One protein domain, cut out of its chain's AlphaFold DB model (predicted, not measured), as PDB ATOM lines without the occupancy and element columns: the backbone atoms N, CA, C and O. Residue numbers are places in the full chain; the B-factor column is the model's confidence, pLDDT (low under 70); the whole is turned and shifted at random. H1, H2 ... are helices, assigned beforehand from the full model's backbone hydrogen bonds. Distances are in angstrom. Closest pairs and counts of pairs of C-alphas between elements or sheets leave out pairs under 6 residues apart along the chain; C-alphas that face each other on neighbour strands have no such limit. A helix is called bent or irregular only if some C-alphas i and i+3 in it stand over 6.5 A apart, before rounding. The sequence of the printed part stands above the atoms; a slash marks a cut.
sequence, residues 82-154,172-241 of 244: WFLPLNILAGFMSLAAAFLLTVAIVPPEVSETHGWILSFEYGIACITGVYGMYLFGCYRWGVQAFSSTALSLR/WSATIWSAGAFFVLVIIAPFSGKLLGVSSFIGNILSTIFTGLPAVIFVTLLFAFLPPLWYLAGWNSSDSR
ATOM      1  N   TRP A  82     -17.968  11.529  -5.934       72.94
ATOM      2  CA  TRP A  82     -16.888  10.717  -6.499       72.94
ATOM      3  C   TRP A  82     -15.544  10.877  -5.777       72.94
ATOM      4  O   TRP A  82     -14.616  10.133  -6.067       72.94
ATOM      5  N   PHE A  83     -15.423  11.815  -4.836       75.75
ATOM      6  CA  PHE A  83     -14.163  12.117  -4.159       75.75
ATOM      7  C   PHE A  83     -13.706  10.983  -3.230       75.75
ATOM      8  O   PHE A  83     -12.549  10.581  -3.261       75.75
ATOM      9  N   LEU A  84     -14.628  10.404  -2.454       74.00
ATOM     10  CA  LEU A  84     -14.333   9.285  -1.553       74.00
ATOM     11  C   LEU A  84     -13.849   8.016  -2.288       74.00
ATOM     12  O   LEU A  84     -12.799   7.495  -1.909       74.00
ATOM     13  N   PRO A  85     -14.527   7.514  -3.347       72.62
ATOM     14  CA  PRO A  85     -14.016   6.359  -4.084       72.62
ATOM     15  C   PRO A  85     -12.693   6.658  -4.805       72.62
ATOM     16  O   PRO A  85     -11.850   5.769  -4.891       72.62
ATOM     17  N   LEU A  86     -12.463   7.899  -5.256       77.12
ATOM     18  CA  LEU A  86     -11.174   8.323  -5.822       77.12
ATOM     19  C   LEU A  86     -10.037   8.259  -4.800       77.12
ATOM     20  O   LEU A  86      -8.964   7.763  -5.126       77.12
ATOM     21  N   ASN A  87     -10.279   8.702  -3.565       79.06
ATOM     22  CA  ASN A  87      -9.291   8.650  -2.486       79.06
ATOM     23  C   ASN A  87      -8.868   7.211  -2.173       79.06
ATOM     24  O   ASN A  87      -7.680   6.914  -2.060       79.06
ATOM     25  N   ILE A  88      -9.848   6.307  -2.090       76.44
ATOM     26  CA  ILE A  88      -9.609   4.881  -1.859       76.44
ATOM     27  C   ILE A  88      -8.829   4.282  -3.037       76.44
ATOM     28  O   ILE A  88      -7.829   3.597  -2.824       76.44
ATOM     29  N   LEU A  89      -9.233   4.583  -4.276       80.62
ATOM     30  CA  LEU A  89      -8.557   4.103  -5.481       80.62
ATOM     31  C   LEU A  89      -7.104   4.592  -5.555       80.62
ATOM     32  O   LEU A  89      -6.209   3.792  -5.809       80.62
ATOM     33  N   ALA A  90      -6.855   5.876  -5.297       78.50
ATOM     34  CA  ALA A  90      -5.514   6.455  -5.275       78.50
ATOM     35  C   ALA A  90      -4.629   5.798  -4.203       78.50
ATOM     36  O   ALA A  90      -3.465   5.491  -4.465       78.50
ATOM     37  N   GLY A  91      -5.197   5.507  -3.030       77.19
ATOM     38  CA  GLY A  91      -4.538   4.738  -1.977       77.19
ATOM     39  C   GLY A  91      -4.106   3.345  -2.448       77.19
ATOM     40  O   GLY A  91      -2.925   3.003  -2.365       77.19
ATOM     41  N   PHE A  92      -5.024   2.563  -3.024       78.38
ATOM     42  CA  PHE A  92      -4.708   1.227  -3.547       78.38
ATOM     43  C   PHE A  92      -3.704   1.254  -4.703       78.38
ATOM     44  O   PHE A  92      -2.808   0.413  -4.749       78.38
ATOM     45  N   MET A  93      -3.801   2.233  -5.603       81.69
ATOM     46  CA  MET A  93      -2.840   2.396  -6.697       81.69
ATOM     47  C   MET A  93      -1.441   2.743  -6.178       81.69
ATOM     48  O   MET A  93      -0.456   2.243  -6.716       81.69
ATOM     49  N   SER A  94      -1.335   3.529  -5.099       82.06
ATOM     50  CA  SER A  94      -0.047   3.820  -4.453       82.06
ATOM     51  C   SER A  94       0.592   2.572  -3.835       82.06
ATOM     52  O   SER A  94       1.795   2.364  -3.984       82.06
ATOM     53  N   LEU A  95      -0.213   1.695  -3.222       78.62
ATOM     54  CA  LEU A  95       0.248   0.408  -2.694       78.62
ATOM     55  C   LEU A  95       0.684  -0.535  -3.819       78.62
ATOM     56  O   LEU A  95       1.732  -1.166  -3.716       78.62
ATOM     57  N   ALA A  96      -0.094  -0.610  -4.901       79.56
ATOM     58  CA  ALA A  96       0.240  -1.427  -6.062       79.56
ATOM     59  C   ALA A  96       1.544  -0.956  -6.724       79.56
ATOM     60  O   ALA A  96       2.399  -1.777  -7.041       79.56
ATOM     61  N   ALA A  97       1.731   0.359  -6.876       81.06
ATOM     62  CA  ALA A  97       2.967   0.935  -7.398       81.06
ATOM     63  C   ALA A  97       4.169   0.619  -6.496       81.06
ATOM     64  O   ALA A  97       5.211   0.208  -6.998       81.06
ATOM     65  N   ALA A  98       4.010   0.742  -5.176       80.50
ATOM     66  CA  ALA A  98       5.057   0.394  -4.221       80.50
ATOM     67  C   ALA A  98       5.419  -1.095  -4.285       80.50
ATOM     68  O   ALA A  98       6.596  -1.427  -4.300       80.50
ATOM     69  N   PHE A  99       4.426  -1.980  -4.398       78.69
ATOM     70  CA  PHE A  99       4.649  -3.418  -4.546       78.69
ATOM     71  C   PHE A  99       5.361  -3.773  -5.859       78.69
ATOM     72  O   PHE A  99       6.300  -4.562  -5.871       78.69
ATOM     73  N   LEU A 100       4.949  -3.174  -6.979       83.06
ATOM     74  CA  LEU A 100       5.621  -3.383  -8.263       83.06
ATOM     75  C   LEU A 100       7.065  -2.877  -8.225       83.06
ATOM     76  O   LEU A 100       7.955  -3.533  -8.760       83.06
ATOM     77  N   LEU A 101       7.305  -1.740  -7.567       82.56
ATOM     78  CA  LEU A 101       8.640  -1.181  -7.401       82.56
ATOM     79  C   LEU A 101       9.529  -2.089  -6.547       82.56
ATOM     80  O   LEU A 101      10.668  -2.343  -6.924       82.56
ATOM     81  N   THR A 102       9.029  -2.606  -5.422       77.50
ATOM     82  CA  THR A 102       9.817  -3.503  -4.567       77.50
ATOM     83  C   THR A 102      10.140  -4.815  -5.273       77.50
ATOM     84  O   THR A 102      11.284  -5.257  -5.212       77.50
ATOM     85  N   VAL A 103       9.193  -5.395  -6.018       78.75
ATOM     86  CA  VAL A 103       9.439  -6.594  -6.840       78.75
ATOM     87  C   VAL A 103      10.447  -6.322  -7.961       78.75
ATOM     88  O   VAL A 103      11.258  -7.188  -8.273       78.75
ATOM     89  N   ALA A 104      10.422  -5.133  -8.566       82.06
ATOM     90  CA  ALA A 104      11.353  -4.771  -9.632       82.06
ATOM     91  C   ALA A 104      12.776  -4.482  -9.123       82.06
ATOM     92  O   ALA A 104      13.741  -4.730  -9.842       82.06
ATOM     93  N   ILE A 105      12.908  -3.928  -7.913       79.38
ATOM     94  CA  ILE A 105      14.199  -3.513  -7.352       79.38
ATOM     95  C   ILE A 105      14.905  -4.653  -6.627       79.38
ATOM     96  O   ILE A 105      16.130  -4.693  -6.675       79.38
ATOM     97  N   VAL A 106      14.182  -5.543  -5.938       73.81
ATOM     98  CA  VAL A 106      14.789  -6.594  -5.108       73.81
ATOM     99  C   VAL A 106      15.165  -7.795  -5.983       73.81
ATOM    100  O   VAL A 106      14.280  -8.554  -6.383       73.81
ATOM    101  N   PRO A 107      16.463  -8.011  -6.274       72.19
ATOM    102  CA  PRO A 107      16.920  -9.186  -7.000       72.19
ATOM    103  C   PRO A 107      16.708 -10.441  -6.142       72.19
ATOM    104  O   PRO A 107      16.885 -10.382  -4.918       72.19
ATOM    105  N   PRO A 108      16.392 -11.595  -6.753       69.44
ATOM    106  CA  PRO A 108      16.188 -12.841  -6.021       69.44
ATOM    107  C   PRO A 108      17.463 -13.341  -5.324       69.44
ATOM    108  O   PRO A 108      17.374 -14.192  -4.442       69.44
ATOM    109  N   GLU A 109      18.647 -12.828  -5.684       73.31
ATOM    110  CA  GLU A 109      19.921 -13.239  -5.084       73.31
ATOM    111  C   GLU A 109      20.253 -12.537  -3.752       73.31
ATOM    112  O   GLU A 109      21.257 -12.864  -3.113       73.31
ATOM    113  N   VAL A 110      19.451 -11.564  -3.306       70.94
ATOM    114  CA  VAL A 110      19.728 -10.812  -2.073       70.94
ATOM    115  C   VAL A 110      19.303 -11.611  -0.842       70.94
ATOM    116  O   VAL A 110      18.216 -12.181  -0.793       70.94
ATOM    117  N   SER A 111      20.153 -11.620   0.195       74.00
ATOM    118  CA  SER A 111      19.830 -12.264   1.478       74.00
ATOM    119  C   SER A 111      18.469 -11.796   2.003       74.00
ATOM    120  O   SER A 111      18.188 -10.597   1.977       74.00
ATOM    121  N   GLU A 112      17.654 -12.718   2.526       69.25
ATOM    122  CA  GLU A 112      16.265 -12.442   2.929       69.25
ATOM    123  C   GLU A 112      16.147 -11.179   3.793       69.25
ATOM    124  O   GLU A 112      15.291 -10.333   3.561       69.25
ATOM    125  N   THR A 113      17.056 -10.994   4.754       70.50
ATOM    126  CA  THR A 113      17.029  -9.839   5.665       70.50
ATOM    127  C   THR A 113      17.296  -8.511   4.949       70.50
ATOM    128  O   THR A 113      16.609  -7.530   5.222       70.50
ATOM    129  N   HIS A 114      18.241  -8.476   4.004       72.69
ATOM    130  CA  HIS A 114      18.506  -7.276   3.204       72.69
ATOM    131  C   HIS A 114      17.378  -7.006   2.203       72.69
ATOM    132  O   HIS A 114      17.020  -5.849   2.006       72.69
ATOM    133  N   GLY A 115      16.776  -8.053   1.627       71.50
ATOM    134  CA  GLY A 115      15.624  -7.928   0.733       71.50
ATOM    135  C   GLY A 115      14.409  -7.316   1.435       71.50
ATOM    136  O   GLY A 115      13.760  -6.429   0.880       71.50
ATOM    137  N   TRP A 116      14.147  -7.709   2.686       69.38
ATOM    138  CA  TRP A 116      13.098  -7.106   3.515       69.38
ATOM    139  C   TRP A 116      13.368  -5.631   3.820       69.38
ATOM    140  O   TRP A 116      12.475  -4.806   3.642       69.38
ATOM    141  N   ILE A 117      14.589  -5.283   4.240       76.44
ATOM    142  CA  ILE A 117      14.950  -3.892   4.562       76.44
ATOM    143  C   ILE A 117      14.821  -3.000   3.323       76.44
ATOM    144  O   ILE A 117      14.163  -1.963   3.401       76.44
ATOM    145  N   LEU A 118      15.358  -3.430   2.173       76.06
ATOM    146  CA  LEU A 118      15.206  -2.700   0.910       76.06
ATOM    147  C   LEU A 118      13.732  -2.547   0.526       76.06
ATOM    148  O   LEU A 118      13.302  -1.461   0.145       76.06
ATOM    149  N   SER A 119      12.942  -3.617   0.643       73.62
ATOM    150  CA  SER A 119      11.513  -3.575   0.322       73.62
ATOM    151  C   SER A 119      10.775  -2.540   1.166       73.62
ATOM    152  O   SER A 119       9.922  -1.821   0.649       73.62
ATOM    153  N   PHE A 120      11.115  -2.425   2.453       75.31
ATOM    154  CA  PHE A 120      10.552  -1.383   3.301       75.31
ATOM    155  C   PHE A 120      11.038  -0.002   2.891       75.31
ATOM    156  O   PHE A 120      10.212   0.872   2.685       75.31
ATOM    157  N   GLU A 121      12.337   0.210   2.721       79.69
ATOM    158  CA  GLU A 121      12.876   1.527   2.378       79.69
ATOM    159  C   GLU A 121      12.269   2.077   1.076       79.69
ATOM    160  O   GLU A 121      11.701   3.173   1.061       79.69
ATOM    161  N   TYR A 122      12.289   1.277   0.007       77.75
ATOM    162  CA  TYR A 122      11.738   1.668  -1.289       77.75
ATOM    163  C   TYR A 122      10.209   1.694  -1.298       77.75
ATOM    164  O   TYR A 122       9.618   2.585  -1.908       77.75
ATOM    165  N   GLY A 123       9.554   0.765  -0.598       77.00
ATOM    166  CA  GLY A 123       8.099   0.756  -0.466       77.00
ATOM    167  C   GLY A 123       7.592   2.002   0.257       77.00
ATOM    168  O   GLY A 123       6.674   2.667  -0.217       77.00
ATOM    169  N   ILE A 124       8.243   2.375   1.360       77.88
ATOM    170  CA  ILE A 124       7.946   3.583   2.131       77.88
ATOM    171  C   ILE A 124       8.190   4.825   1.276       77.88
ATOM    172  O   ILE A 124       7.286   5.647   1.140       77.88
ATOM    173  N   ALA A 125       9.366   4.945   0.655       79.56
ATOM    174  CA  ALA A 125       9.691   6.083  -0.197       79.56
ATOM    175  C   ALA A 125       8.683   6.244  -1.347       79.56
ATOM    176  O   ALA A 125       8.233   7.356  -1.630       79.56
ATOM    177  N   CYS A 126       8.268   5.136  -1.968       82.44
ATOM    178  CA  CYS A 126       7.279   5.136  -3.039       82.44
ATOM    179  C   CYS A 126       5.890   5.550  -2.544       82.44
ATOM    180  O   CYS A 126       5.265   6.415  -3.154       82.44
ATOM    181  N   ILE A 127       5.406   4.982  -1.435       78.88
ATOM    182  CA  ILE A 127       4.100   5.345  -0.865       78.88
ATOM    183  C   ILE A 127       4.112   6.815  -0.451       78.88
ATOM    184  O   ILE A 127       3.229   7.567  -0.852       78.88
ATOM    185  N   THR A 128       5.125   7.260   0.295       78.50
ATOM    186  CA  THR A 128       5.256   8.659   0.716       78.50
ATOM    187  C   THR A 128       5.348   9.603  -0.482       78.50
ATOM    188  O   THR A 128       4.705  10.649  -0.469       78.50
ATOM    189  N   GLY A 129       6.078   9.234  -1.536       81.06
ATOM    190  CA  GLY A 129       6.178  10.021  -2.763       81.06
ATOM    191  C   GLY A 129       4.853  10.102  -3.521       81.06
ATOM    192  O   GLY A 129       4.313  11.190  -3.708       81.06
ATOM    193  N   VAL A 130       4.296   8.959  -3.929       84.00
ATOM    194  CA  VAL A 130       3.087   8.881  -4.768       84.00
ATOM    195  C   VAL A 130       1.862   9.398  -4.019       84.00
ATOM    196  O   VAL A 130       1.135  10.257  -4.522       84.00
ATOM    197  N   TYR A 131       1.639   8.916  -2.796       81.06
ATOM    198  CA  TYR A 131       0.500   9.341  -1.990       81.06
ATOM    199  C   TYR A 131       0.682  10.771  -1.465       81.06
ATOM    200  O   TYR A 131      -0.271  11.545  -1.445       81.06
ATOM    201  N   GLY A 132       1.909  11.183  -1.128       80.88
ATOM    202  CA  GLY A 132       2.206  12.572  -0.767       80.88
ATOM    203  C   GLY A 132       1.934  13.551  -1.911       80.88
ATOM    204  O   GLY A 132       1.313  14.592  -1.692       80.88
ATOM    205  N   MET A 133       2.311  13.201  -3.146       83.69
ATOM    206  CA  MET A 133       1.961  13.987  -4.335       83.69
ATOM    207  C   MET A 133       0.444  14.071  -4.538       83.69
ATOM    208  O   MET A 133      -0.064  15.147  -4.851       83.69
ATOM    209  N   TYR A 134      -0.287  12.976  -4.310       85.94
ATOM    210  CA  TYR A 134      -1.752  12.978  -4.355       85.94
ATOM    211  C   TYR A 134      -2.363  13.931  -3.315       85.94
ATOM    212  O   TYR A 134      -3.192  14.772  -3.663       85.94
ATOM    213  N   LEU A 135      -1.910  13.872  -2.057       81.69
ATOM    214  CA  LEU A 135      -2.361  14.775  -0.988       81.69
ATOM    215  C   LEU A 135      -2.069  16.244  -1.313       81.69
ATOM    216  O   LEU A 135      -2.924  17.111  -1.112       81.69
ATOM    217  N   PHE A 136      -0.887  16.528  -1.864       83.12
ATOM    218  CA  PHE A 136      -0.538  17.866  -2.331       83.12
ATOM    219  C   PHE A 136      -1.445  18.320  -3.486       83.12
ATOM    220  O   PHE A 136      -1.884  19.471  -3.514       83.12
ATOM    221  N   GLY A 137      -1.790  17.410  -4.400       83.38
ATOM    222  CA  GLY A 137      -2.793  17.626  -5.440       83.38
ATOM    223  C   GLY A 137      -4.157  18.010  -4.861       83.38
ATOM    224  O   GLY A 137      -4.718  19.030  -5.257       83.38
ATOM    225  N   CYS A 138      -4.648  17.270  -3.864       83.81
ATOM    226  CA  CYS A 138      -5.892  17.581  -3.152       83.81
ATOM    227  C   CYS A 138      -5.854  18.963  -2.483       83.81
ATOM    228  O   CYS A 138      -6.819  19.719  -2.587       83.81
ATOM    229  N   TYR A 139      -4.733  19.336  -1.860       80.94
ATOM    230  CA  TYR A 139      -4.543  20.676  -1.296       80.94
ATOM    231  C   TYR A 139      -4.617  21.769  -2.367       80.94
ATOM    232  O   TYR A 139      -5.365  22.736  -2.214       80.94
ATOM    233  N   ARG A 140      -3.899  21.610  -3.488       81.94
ATOM    234  CA  ARG A 140      -3.957  22.574  -4.600       81.94
ATOM    235  C   ARG A 140      -5.351  22.671  -5.203       81.94
ATOM    236  O   ARG A 140      -5.774  23.768  -5.567       81.94
ATOM    237  N   TRP A 141      -6.064  21.554  -5.288       81.69
ATOM    238  CA  TRP A 141      -7.432  21.539  -5.781       81.69
ATOM    239  C   TRP A 141      -8.374  22.293  -4.838       81.69
ATOM    240  O   TRP A 141      -9.171  23.096  -5.311       81.69
ATOM    241  N   GLY A 142      -8.218  22.140  -3.519       74.88
ATOM    242  CA  GLY A 142      -8.953  22.931  -2.527       74.88
ATOM    243  C   GLY A 142      -8.709  24.439  -2.663       74.88
ATOM    244  O   GLY A 142      -9.656  25.224  -2.624       74.88
ATOM    245  N   VAL A 143      -7.457  24.847  -2.911       74.44
ATOM    246  CA  VAL A 143      -7.096  26.254  -3.192       74.44
ATOM    247  C   VAL A 143      -7.800  26.773  -4.454       74.44
ATOM    248  O   VAL A 143      -8.376  27.862  -4.456       74.44
ATOM    249  N   GLN A 144      -7.783  25.996  -5.540       77.25
ATOM    250  CA  GLN A 144      -8.426  26.381  -6.801       77.25
ATOM    251  C   GLN A 144      -9.951  26.428  -6.689       77.25
ATOM    252  O   GLN A 144     -10.580  27.367  -7.182       77.25
ATOM    253  N   ALA A 145     -10.556  25.454  -6.015       72.25
ATOM    254  CA  ALA A 145     -12.000  25.373  -5.866       72.25
ATOM    255  C   ALA A 145     -12.548  26.593  -5.100       72.25
ATOM    256  O   ALA A 145     -13.553  27.177  -5.520       72.25
ATOM    257  N   PHE A 146     -11.821  27.085  -4.089       65.00
ATOM    258  CA  PHE A 146     -12.141  28.357  -3.440       65.00
ATOM    259  C   PHE A 146     -12.118  29.533  -4.424       65.00
ATOM    260  O   PHE A 146     -13.081  30.290  -4.482       65.00
ATOM    261  N   SER A 147     -11.075  29.663  -5.254       61.59
ATOM    262  CA  SER A 147     -10.973  30.770  -6.221       61.59
ATOM    263  C   SER A 147     -12.143  30.817  -7.218       61.59
ATOM    264  O   SER A 147     -12.654  31.893  -7.520       61.59
ATOM    265  N   SER A 148     -12.633  29.653  -7.661       59.09
ATOM    266  CA  SER A 148     -13.794  29.558  -8.558       59.09
ATOM    267  C   SER A 148     -15.128  29.861  -7.860       59.09
ATOM    268  O   SER A 148     -16.019  30.480  -8.443       59.09
ATOM    269  N   THR A 149     -15.253  29.488  -6.584       57.38
ATOM    270  CA  THR A 149     -16.491  29.660  -5.808       57.38
ATOM    271  C   THR A 149     -16.593  31.068  -5.214       57.38
ATOM    272  O   THR A 149     -17.680  31.637  -5.171       57.38
ATOM    273  N   ALA A 150     -15.468  31.691  -4.846       53.88
ATOM    274  CA  ALA A 150     -15.391  33.079  -4.386       53.88
ATOM    275  C   ALA A 150     -15.877  34.081  -5.451       53.88
ATOM    276  O   ALA A 150     -16.488  35.093  -5.113       53.88
ATOM    277  N   LEU A 151     -15.682  33.775  -6.741       50.62
ATOM    278  CA  LEU A 151     -16.249  34.560  -7.846       50.62
ATOM    279  C   LEU A 151     -17.781  34.455  -7.922       50.62
ATOM    280  O   LEU A 151     -18.433  35.420  -8.309       50.62
ATOM    281  N   SER A 152     -18.351  33.319  -7.512       49.06
ATOM    282  CA  SER A 152     -19.801  33.068  -7.532       49.06
ATOM    283  C   SER A 152     -20.510  33.573  -6.264       49.06
ATOM    284  O   SER A 152     -21.663  33.989  -6.315       49.06
ATOM    285  N   LEU A 153     -19.815  33.577  -5.121       44.78
ATOM    286  CA  LEU A 153     -20.339  33.998  -3.811       44.78
ATOM    287  C   LEU A 153     -20.294  35.514  -3.571       44.78
ATOM    288  O   LEU A 153     -20.943  35.997  -2.648       44.78
ATOM    289  N   ARG A 154     -19.600  36.296  -4.411       46.06
ATOM    290  CA  ARG A 154     -19.554  37.768  -4.281       46.06
ATOM    291  C   ARG A 154     -20.928  38.441  -4.455       46.06
ATOM    292  O   ARG A 154     -21.069  39.616  -4.131       46.06
ATOM    293  N   TRP A 172      -0.134  18.315   9.290       65.56
ATOM    294  CA  TRP A 172       1.167  17.658   9.371       65.56
ATOM    295  C   TRP A 172       1.271  16.792  10.607       65.56
ATOM    296  O   TRP A 172       1.739  15.673  10.490       65.56
ATOM    297  N   SER A 173       0.796  17.253  11.767       62.38
ATOM    298  CA  SER A 173       0.800  16.437  12.986       62.38
ATOM    299  C   SER A 173       0.010  15.148  12.766       62.38
ATOM    300  O   SER A 173       0.546  14.060  12.940       62.38
ATOM    301  N   ALA A 174      -1.219  15.261  12.269       62.34
ATOM    302  CA  ALA A 174      -2.076  14.128  11.944       62.34
ATOM    303  C   ALA A 174      -1.430  13.199  10.890       62.34
ATOM    304  O   ALA A 174      -1.442  11.979  11.038       62.34
ATOM    305  N   THR A 175      -0.805  13.771   9.858       67.19
ATOM    306  CA  THR A 175      -0.114  13.033   8.783       67.19
ATOM    307  C   THR A 175       1.137  12.308   9.296       67.19
ATOM    308  O   THR A 175       1.343  11.148   8.969       67.19
ATOM    309  N   ILE A 176       1.947  12.948  10.142       71.06
ATOM    310  CA  ILE A 176       3.178  12.384  10.714       71.06
ATOM    311  C   ILE A 176       2.846  11.279  11.719       71.06
ATOM    312  O   ILE A 176       3.453  10.215  11.672       71.06
ATOM    313  N   TRP A 177       1.861  11.497  12.594       69.88
ATOM    314  CA  TRP A 177       1.435  10.494  13.574       69.88
ATOM    315  C   TRP A 177       0.852   9.254  12.907       69.88
ATOM    316  O   TRP A 177       1.177   8.131  13.283       69.88
ATOM    317  N   SER A 178       0.016   9.453  11.893       65.44
ATOM    318  CA  SER A 178      -0.588   8.344  11.166       65.44
ATOM    319  C   SER A 178       0.407   7.610  10.262       65.44
ATOM    320  O   SER A 178       0.383   6.383  10.221       65.44
ATOM    321  N   ALA A 179       1.350   8.320   9.633       66.38
ATOM    322  CA  ALA A 179       2.481   7.698   8.947       66.38
ATOM    323  C   ALA A 179       3.360   6.898   9.924       66.38
ATOM    324  O   ALA A 179       3.699   5.752   9.647       66.38
ATOM    325  N   GLY A 180       3.660   7.454  11.102       68.50
ATOM    326  CA  GLY A 180       4.414   6.777  12.157       68.50
ATOM    327  C   GLY A 180       3.734   5.496  12.641       68.50
ATOM    328  O   GLY A 180       4.367   4.444  12.692       68.50
ATOM    329  N   ALA A 181       2.431   5.551  12.928       66.94
ATOM    330  CA  ALA A 181       1.649   4.379  13.322       66.94
ATOM    331  C   ALA A 181       1.619   3.303  12.223       66.94
ATOM    332  O   ALA A 181       1.748   2.114  12.521       66.94
ATOM    333  N   PHE A 182       1.518   3.708  10.953       68.25
ATOM    334  CA  PHE A 182       1.613   2.790   9.821       68.25
ATOM    335  C   PHE A 182       2.990   2.117   9.743       68.25
ATOM    336  O   PHE A 182       3.051   0.893   9.645       68.25
ATOM    337  N   PHE A 183       4.091   2.866   9.864       69.75
ATOM    338  CA  PHE A 183       5.439   2.284   9.843       69.75
ATOM    339  C   PHE A 183       5.672   1.309  10.991       69.75
ATOM    340  O   PHE A 183       6.242   0.244  10.777       69.75
ATOM    341  N   VAL A 184       5.187   1.626  12.193       70.00
ATOM    342  CA  VAL A 184       5.285   0.724  13.344       70.00
ATOM    343  C   VAL A 184       4.539  -0.586  13.071       70.00
ATOM    344  O   VAL A 184       5.106  -1.656  13.274       70.00
ATOM    345  N   LEU A 185       3.314  -0.533  12.540       65.50
ATOM    346  CA  LEU A 185       2.543  -1.735  12.191       65.50
ATOM    347  C   LEU A 185       3.219  -2.568  11.092       65.50
ATOM    348  O   LEU A 185       3.280  -3.793  11.188       65.50
ATOM    349  N   VAL A 186       3.755  -1.903  10.071       65.06
ATOM    350  CA  VAL A 186       4.423  -2.532   8.928       65.06
ATOM    351  C   VAL A 186       5.759  -3.166   9.321       65.06
ATOM    352  O   VAL A 186       6.071  -4.250   8.838       65.06
ATOM    353  N   ILE A 187       6.516  -2.546  10.229       68.50
ATOM    354  CA  ILE A 187       7.761  -3.103  10.773       68.50
ATOM    355  C   ILE A 187       7.457  -4.254  11.733       68.50
ATOM    356  O   ILE A 187       8.149  -5.260  11.706       68.50
ATOM    357  N   ILE A 188       6.414  -4.165  12.561       66.12
ATOM    358  CA  ILE A 188       6.064  -5.243  13.500       66.12
ATOM    359  C   ILE A 188       5.577  -6.500  12.757       66.12
ATOM    360  O   ILE A 188       5.854  -7.611  13.206       66.12
ATOM    361  N   ALA A 189       4.912  -6.354  11.608       64.00
ATOM    362  CA  ALA A 189       4.363  -7.464  10.824       64.00
ATOM    363  C   ALA A 189       5.359  -8.594  10.459       64.00
ATOM    364  O   ALA A 189       5.036  -9.747  10.734       64.00
ATOM    365  N   PRO A 190       6.558  -8.340   9.898       59.16
ATOM    366  CA  PRO A 190       7.541  -9.388   9.597       59.16
ATOM    367  C   PRO A 190       8.222  -9.972  10.845       59.16
ATOM    368  O   PRO A 190       8.695 -11.109  10.814       59.16
ATOM    369  N   PHE A 191       8.287  -9.222  11.952       63.09
ATOM    370  CA  PHE A 191       8.909  -9.690  13.195       63.09
ATOM    371  C   PHE A 191       7.926 -10.403  14.128       63.09
ATOM    372  O   PHE A 191       8.374 -11.125  15.018       63.09
ATOM    373  N   SER A 192       6.613 -10.271  13.914       57.19
ATOM    374  CA  SER A 192       5.580 -10.882  14.758       57.19
ATOM    375  C   SER A 192       5.723 -12.405  14.821       57.19
ATOM    376  O   SER A 192       5.710 -12.972  15.909       57.19
ATOM    377  N   GLY A 193       5.990 -13.065  13.688       53.00
ATOM    378  CA  GLY A 193       6.209 -14.515  13.634       53.00
ATOM    379  C   GLY A 193       7.415 -14.983  14.459       53.00
ATOM    380  O   GLY A 193       7.343 -16.009  15.132       53.00
ATOM    381  N   LYS A 194       8.505 -14.198  14.483       57.12
ATOM    382  CA  LYS A 194       9.691 -14.487  15.313       57.12
ATOM    383  C   LYS A 194       9.459 -14.166  16.794       57.12
ATOM    384  O   LYS A 194       9.920 -14.917  17.645       57.12
ATOM    385  N   LEU A 195       8.731 -13.089  17.096       54.44
ATOM    386  CA  LEU A 195       8.392 -12.658  18.461       54.44
ATOM    387  C   LEU A 195       7.438 -13.621  19.174       54.44
ATOM    388  O   LEU A 195       7.572 -13.837  20.374       54.44
ATOM    389  N   LEU A 196       6.498 -14.218  18.441       55.56
ATOM    390  CA  LEU A 196       5.542 -15.184  18.984       55.56
ATOM    391  C   LEU A 196       6.154 -16.581  19.199       55.56
ATOM    392  O   LEU A 196       5.525 -17.422  19.834       55.56
ATOM    393  N   GLY A 197       7.373 -16.843  18.704       52.19
ATOM    394  CA  GLY A 197       8.070 -18.122  18.895       52.19
ATOM    395  C   GLY A 197       7.360 -19.326  18.263       52.19
ATOM    396  O   GLY A 197       7.665 -20.472  18.594       52.19
ATOM    397  N   VAL A 198       6.396 -19.091  17.368       52.53
ATOM    398  CA  VAL A 198       5.568 -20.150  16.789       52.53
ATOM    399  C   VAL A 198       6.243 -20.698  15.535       52.53
ATOM    400  O   VAL A 198       6.208 -20.082  14.476       52.53
ATOM    401  N   SER A 199       6.821 -21.896  15.636       54.25
ATOM    402  CA  SER A 199       7.402 -22.630  14.498       54.25
ATOM    403  C   SER A 199       6.355 -23.286  13.583       54.25
ATOM    404  O   SER A 199       6.703 -23.896  12.573       54.25
ATOM    405  N   SER A 200       5.068 -23.185  13.929       59.78
ATOM    406  CA  SER A 200       3.971 -23.805  13.186       59.78
ATOM    407  C   SER A 200       3.450 -22.895  12.071       59.78
ATOM    408  O   SER A 200       3.080 -21.744  12.310       59.78
ATOM    409  N   PHE A 201       3.345 -23.449  10.860       60.44
ATOM    410  CA  PHE A 201       2.803 -22.803   9.656       60.44
ATOM    411  C   PHE A 201       1.451 -22.105   9.901       60.44
ATOM    412  O   PHE A 201       1.232 -20.984   9.446       60.44
ATOM    413  N   ILE A 202       0.574 -22.725  10.700       68.19
ATOM    414  CA  ILE A 202      -0.753 -22.188  11.045       68.19
ATOM    415  C   ILE A 202      -0.639 -20.930  11.916       68.19
ATOM    416  O   ILE A 202      -1.377 -19.968  11.713       68.19
ATOM    417  N   GLY A 203       0.307 -20.905  12.857       60.94
ATOM    418  CA  GLY A 203       0.555 -19.734  13.696       60.94
ATOM    419  C   GLY A 203       1.127 -18.563  12.908       60.94
ATOM    420  O   GLY A 203       0.765 -17.420  13.170       60.94
ATOM    421  N   ASN A 204       1.936 -18.842  11.885       61.19
ATOM    422  CA  ASN A 204       2.453 -17.811  10.992       61.19
ATOM    423  C   ASN A 204       1.333 -17.205  10.125       61.19
ATOM    424  O   ASN A 204       1.248 -15.986   9.997       61.19
ATOM    425  N   ILE A 205       0.409 -18.028   9.608       65.69
ATOM    426  CA  ILE A 205      -0.778 -17.554   8.871       65.69
ATOM    427  C   ILE A 205      -1.690 -16.717   9.772       65.69
ATOM    428  O   ILE A 205      -2.047 -15.599   9.405       65.69
ATOM    429  N   LEU A 206      -2.044 -17.220  10.959       68.56
ATOM    430  CA  LEU A 206      -2.896 -16.488  11.898       68.56
ATOM    431  C   LEU A 206      -2.240 -15.176  12.341       68.56
ATOM    432  O   LEU A 206      -2.913 -14.152  12.340       68.56
ATOM    433  N   SER A 207      -0.935 -15.171  12.629       64.00
ATOM    434  CA  SER A 207      -0.188 -13.947  12.954       64.00
ATOM    435  C   SER A 207      -0.217 -12.943  11.801       64.00
ATOM    436  O   SER A 207      -0.477 -11.758  12.006       64.00
ATOM    437  N   THR A 208      -0.030 -13.414  10.567       65.94
ATOM    438  CA  THR A 208      -0.073 -12.560   9.372       65.94
ATOM    439  C   THR A 208      -1.464 -11.960   9.169       65.94
ATOM    440  O   THR A 208      -1.580 -10.775   8.874       65.94
ATOM    441  N   ILE A 209      -2.531 -12.733   9.394       69.00
ATOM    442  CA  ILE A 209      -3.912 -12.243   9.315       69.00
ATOM    443  C   ILE A 209      -4.182 -11.237  10.439       69.00
ATOM    444  O   ILE A 209      -4.608 -10.123  10.159       69.00
ATOM    445  N   PHE A 210      -3.894 -11.579  11.696       68.38
ATOM    446  CA  PHE A 210      -4.154 -10.705  12.846       68.38
ATOM    447  C   PHE A 210      -3.321  -9.422  12.836       68.38
ATOM    448  O   PHE A 210      -3.785  -8.416  13.358       68.38
ATOM    449  N   THR A 211      -2.132  -9.426  12.230       67.81
ATOM    450  CA  THR A 211      -1.307  -8.215  12.090       67.81
ATOM    451  C   THR A 211      -1.660  -7.436  10.818       67.81
ATOM    452  O   THR A 211      -1.659  -6.207  10.815       67.81
ATOM    453  N   GLY A 212      -2.022  -8.139   9.742       65.56
ATOM    454  CA  GLY A 212      -2.377  -7.548   8.455       65.56
ATOM    455  C   GLY A 212      -3.750  -6.874   8.446       65.56
ATOM    456  O   GLY A 212      -3.889  -5.792   7.887       65.56
ATOM    457  N   LEU A 213      -4.764  -7.454   9.093       70.25
ATOM    458  CA  LEU A 213      -6.136  -6.925   9.090       70.25
ATOM    459  C   LEU A 213      -6.240  -5.531   9.747       70.25
ATOM    460  O   LEU A 213      -6.797  -4.628   9.121       70.25
ATOM    461  N   PRO A 214      -5.658  -5.290  10.941       69.56
ATOM    462  CA  PRO A 214      -5.614  -3.960  11.546       69.56
ATOM    463  C   PRO A 214      -4.818  -2.966  10.704       69.56
ATOM    464  O   PRO A 214      -5.235  -1.818  10.575       69.56
ATOM    465  N   ALA A 215      -3.710  -3.403  10.094       68.88
ATOM    466  CA  ALA A 215      -2.916  -2.557   9.209       68.88
ATOM    467  C   ALA A 215      -3.727  -2.127   7.977       68.88
ATOM    468  O   ALA A 215      -3.772  -0.943   7.662       68.88
ATOM    469  N   VAL A 216      -4.446  -3.051   7.331       68.50
ATOM    470  CA  VAL A 216      -5.318  -2.752   6.183       68.50
ATOM    471  C   VAL A 216      -6.459  -1.819   6.581       68.50
ATOM    472  O   VAL A 216      -6.722  -0.850   5.869       68.50
ATOM    473  N   ILE A 217      -7.116  -2.058   7.720       72.69
ATOM    474  CA  ILE A 217      -8.177  -1.172   8.222       72.69
ATOM    475  C   ILE A 217      -7.614   0.230   8.470       72.69
ATOM    476  O   ILE A 217      -8.168   1.209   7.975       72.69
ATOM    477  N   PHE A 218      -6.493   0.338   9.183       72.69
ATOM    478  CA  PHE A 218      -5.867   1.616   9.510       72.69
ATOM    479  C   PHE A 218      -5.437   2.389   8.256       72.69
ATOM    480  O   PHE A 218      -5.710   3.582   8.137       72.69
ATOM    481  N   VAL A 219      -4.847   1.699   7.280       71.44
ATOM    482  CA  VAL A 219      -4.472   2.258   5.973       71.44
ATOM    483  C   VAL A 219      -5.693   2.722   5.186       71.44
ATOM    484  O   VAL A 219      -5.679   3.800   4.600       71.44
ATOM    485  N   THR A 220      -6.775   1.948   5.203       71.44
ATOM    486  CA  THR A 220      -8.016   2.311   4.509       71.44
ATOM    487  C   THR A 220      -8.648   3.554   5.133       71.44
ATOM    488  O   THR A 220      -9.080   4.452   4.413       71.44
ATOM    489  N   LEU A 221      -8.652   3.648   6.468       73.00
ATOM    490  CA  LEU A 221      -9.103   4.844   7.187       73.00
ATOM    491  C   LEU A 221      -8.214   6.049   6.853       73.00
ATOM    492  O   LEU A 221      -8.720   7.139   6.590       73.00
ATOM    493  N   LEU A 222      -6.898   5.847   6.788       71.56
ATOM    494  CA  LEU A 222      -5.949   6.867   6.353       71.56
ATOM    495  C   LEU A 222      -6.245   7.367   4.939       71.56
ATOM    496  O   LEU A 222      -6.340   8.573   4.717       71.56
ATOM    497  N   PHE A 223      -6.446   6.461   3.988       75.06
ATOM    498  CA  PHE A 223      -6.771   6.815   2.611       75.06
ATOM    499  C   PHE A 223      -8.128   7.504   2.478       75.06
ATOM    500  O   PHE A 223      -8.271   8.412   1.666       75.06
ATOM    501  N   ALA A 224      -9.109   7.144   3.304       73.56
ATOM    502  CA  ALA A 224     -10.422   7.772   3.281       73.56
ATOM    503  C   ALA A 224     -10.416   9.200   3.858       73.56
ATOM    504  O   ALA A 224     -11.073  10.082   3.303       73.56
ATOM    505  N   PHE A 225      -9.684   9.440   4.953       72.06
ATOM    506  CA  PHE A 225      -9.838  10.661   5.753       72.06
ATOM    507  C   PHE A 225      -8.729  11.704   5.580       72.06
ATOM    508  O   PHE A 225      -8.986  12.891   5.773       72.06
ATOM    509  N   LEU A 226      -7.519  11.317   5.171       77.56
ATOM    510  CA  LEU A 226      -6.414  12.270   4.996       77.56
ATOM    511  C   LEU A 226      -6.599  13.214   3.787       77.56
ATOM    512  O   LEU A 226      -6.378  14.418   3.948       77.56
ATOM    513  N   PRO A 227      -7.041  12.750   2.600       80.94
ATOM    514  CA  PRO A 227      -7.208  13.630   1.441       80.94
ATOM    515  C   PRO A 227      -8.276  14.723   1.626       80.94
ATOM    516  O   PRO A 227      -8.002  15.870   1.262       80.94
ATOM    517  N   PRO A 228      -9.450  14.453   2.241       75.06
ATOM    518  CA  PRO A 228     -10.409  15.497   2.602       75.06
ATOM    519  C   PRO A 228      -9.827  16.578   3.522       75.06
ATOM    520  O   PRO A 228     -10.104  17.759   3.306       75.06
ATOM    521  N   LEU A 229      -8.997  16.204   4.504       74.44
ATOM    522  CA  LEU A 229      -8.345  17.153   5.416       74.44
ATOM    523  C   LEU A 229      -7.352  18.061   4.677       74.44
ATOM    524  O   LEU A 229      -7.340  19.272   4.900       74.44
ATOM    525  N   TRP A 230      -6.555  17.500   3.765       78.38
ATOM    526  CA  TRP A 230      -5.632  18.269   2.922       78.38
ATOM    527  C   TRP A 230      -6.370  19.213   1.964       78.38
ATOM    528  O   TRP A 230      -5.965  20.364   1.799       78.38
ATOM    529  N   TYR A 231      -7.494  18.772   1.395       77.06
ATOM    530  CA  TYR A 231      -8.356  19.617   0.568       77.06
ATOM    531  C   TYR A 231      -8.946  20.802   1.358       77.06
ATOM    532  O   TYR A 231      -8.861  21.941   0.897       77.06
ATOM    533  N   LEU A 232      -9.478  20.579   2.570       72.19
ATOM    534  CA  LEU A 232     -10.006  21.667   3.417       72.19
ATOM    535  C   LEU A 232      -8.920  22.634   3.860       72.19
ATOM    536  O   LEU A 232      -9.161  23.837   3.901       72.19
ATOM    537  N   ALA A 233      -7.726  22.130   4.173       72.69
ATOM    538  CA  ALA A 233      -6.589  22.985   4.488       72.69
ATOM    539  C   ALA A 233      -6.271  23.935   3.316       72.69
ATOM    540  O   ALA A 233      -6.025  25.122   3.532       72.69
ATOM    541  N   GLY A 234      -6.348  23.442   2.075       73.00
ATOM    542  CA  GLY A 234      -6.205  24.253   0.862       73.00
ATOM    543  C   GLY A 234      -7.290  25.317   0.724       73.00
ATOM    544  O   GLY A 234      -6.984  26.504   0.577       73.00
ATOM    545  N   TRP A 235      -8.551  24.910   0.852       70.44
ATOM    546  CA  TRP A 235      -9.706  25.807   0.788       70.44
ATOM    547  C   TRP A 235      -9.619  26.938   1.826       70.44
ATOM    548  O   TRP A 235      -9.676  28.119   1.482       70.44
ATOM    549  N   ASN A 236      -9.374  26.593   3.092       66.25
ATOM    550  CA  ASN A 236      -9.306  27.546   4.202       66.25
ATOM    551  C   ASN A 236      -8.102  28.492   4.112       66.25
ATOM    552  O   ASN A 236      -8.196  29.649   4.519       66.25
ATOM    553  N   SER A 237      -6.974  28.036   3.556       69.94
ATOM    554  CA  SER A 237      -5.799  28.897   3.344       69.94
ATOM    555  C   SER A 237      -6.040  30.015   2.320       69.94
ATOM    556  O   SER A 237      -5.345  31.034   2.328       69.94
ATOM    557  N   SER A 238      -7.043  29.843   1.457       65.81
ATOM    558  CA  SER A 238      -7.396  30.811   0.419       65.81
ATOM    559  C   SER A 238      -8.356  31.890   0.932       65.81
ATOM    560  O   SER A 238      -8.217  33.044   0.533       65.81
ATOM    561  N   ASP A 239      -9.242  31.557   1.882       57.00
ATOM    562  CA  ASP A 239     -10.146  32.515   2.548       57.00
ATOM    563  C   ASP A 239      -9.375  33.606   3.305       57.00
ATOM    564  O   ASP A 239      -9.698  34.788   3.222       57.00
ATOM    565  N   SER A 240      -8.268  33.239   3.958       56.50
ATOM    566  CA  SER A 240      -7.432  34.204   4.686       56.50
ATOM    567  C   SER A 240      -6.740  35.251   3.809       56.50
ATOM    568  O   SER A 240      -6.297  36.258   4.340       56.50
ATOM    569  N   ARG A 241      -6.632  35.038   2.491       57.44
ATOM    570  CA  ARG A 241      -6.025  36.022   1.576       57.44
ATOM    571  C   ARG A 241      -6.993  37.124   1.140       57.44
ATOM    572  O   ARG A 241      -6.553  38.076   0.515       57.44
TER     573      ARG A 241
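Overview. This is residues 82 to 154 and 172 to 241 of the 244 residues of the protein "Hypothetical protein" of Polytomella parva (UniProt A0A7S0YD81). Two helical hairpins, H1 with H2 and H3 with H4a, make a long, loose rod; they meet where the beginning of H1 packs on the end of H4a, and the nearly straight H4 continues as H4b along H2. The printed part has 143 residues with four named helices, H1 to H4 in order, and no named strand: all helix. It is loose, with a radius of gyration of the C-alphas of 19.0 A and spans of 69 by 29 by 26 A.

Arrangement. The longest helix, H2, residues 112 to 153, touches H1, residues 83 to 105, with residues 118 to 134 alone. This hairpin has a shallow tilt of 29 degrees, opposite ways; its closest C-alphas, Ala 98 and Gly 123, are 4.8 A apart. The hub is H4, residues 201 to 239, one helix by its hydrogen bonds but bent, with C-alphas 224 and 227 6.9 A apart; its arms are H4a, residues 201 to 224, and H4b, residues 227 to 239. H4b touches residues 134 to 147 of H2 at a steep tilt of 39 degrees, the same way, the closest C-alphas being those of Tyr 139 and Tyr 231, 4.4 A apart. H1 touches H4a at a steep tilt of 47 degrees, with residues 84 to 91 and 220 to 224 alone; the closest C-alphas, Gly 91 and Phe 223, are 5.5 A apart. H3, residues 172 to 195, forms a hairpin with H4a at a shallow tilt of 7 degrees, the closest C-alphas, Gly 193 and Asn 204, being 5.7 A apart. H2 and H3 are near each other, while H2 and H4a are apart. Every O i to N i+4 pair is within hydrogen-bond range in H1 and H4b, against 36 of 38 in H2, 16 of 20 in H3 and 18 of 20 in H4a.

Along the chain. H1 runs 32.5 A from C-alpha 83 at (-14.163, 12.117, -4.159), and H2 runs 59.5 A. H3 spans 32.5 A, with a kink of 42 degrees near residue 189, and is only just irregular, C-alphas 190 and 193 being 6.7 A apart. H4a spans 33.9 A, and H4b spans 19.1 A to C-alpha 239 at (-10.146, 32.515, 2.548).

Size, cuts and confidence. The C-alphas farthest apart, Arg 154 and Ser 199, are 68.8 A apart. Residues 155 to 171 are not printed, and C-alphas 154 and 172 are 31.9 A apart across this cut. The link from H1 to H2 is short, and that from H3 to H4a is tight. The mean pLDDT of the printed part is 70.8, and 60 residues are under 70, among them 146 to 154 and 185 to 212.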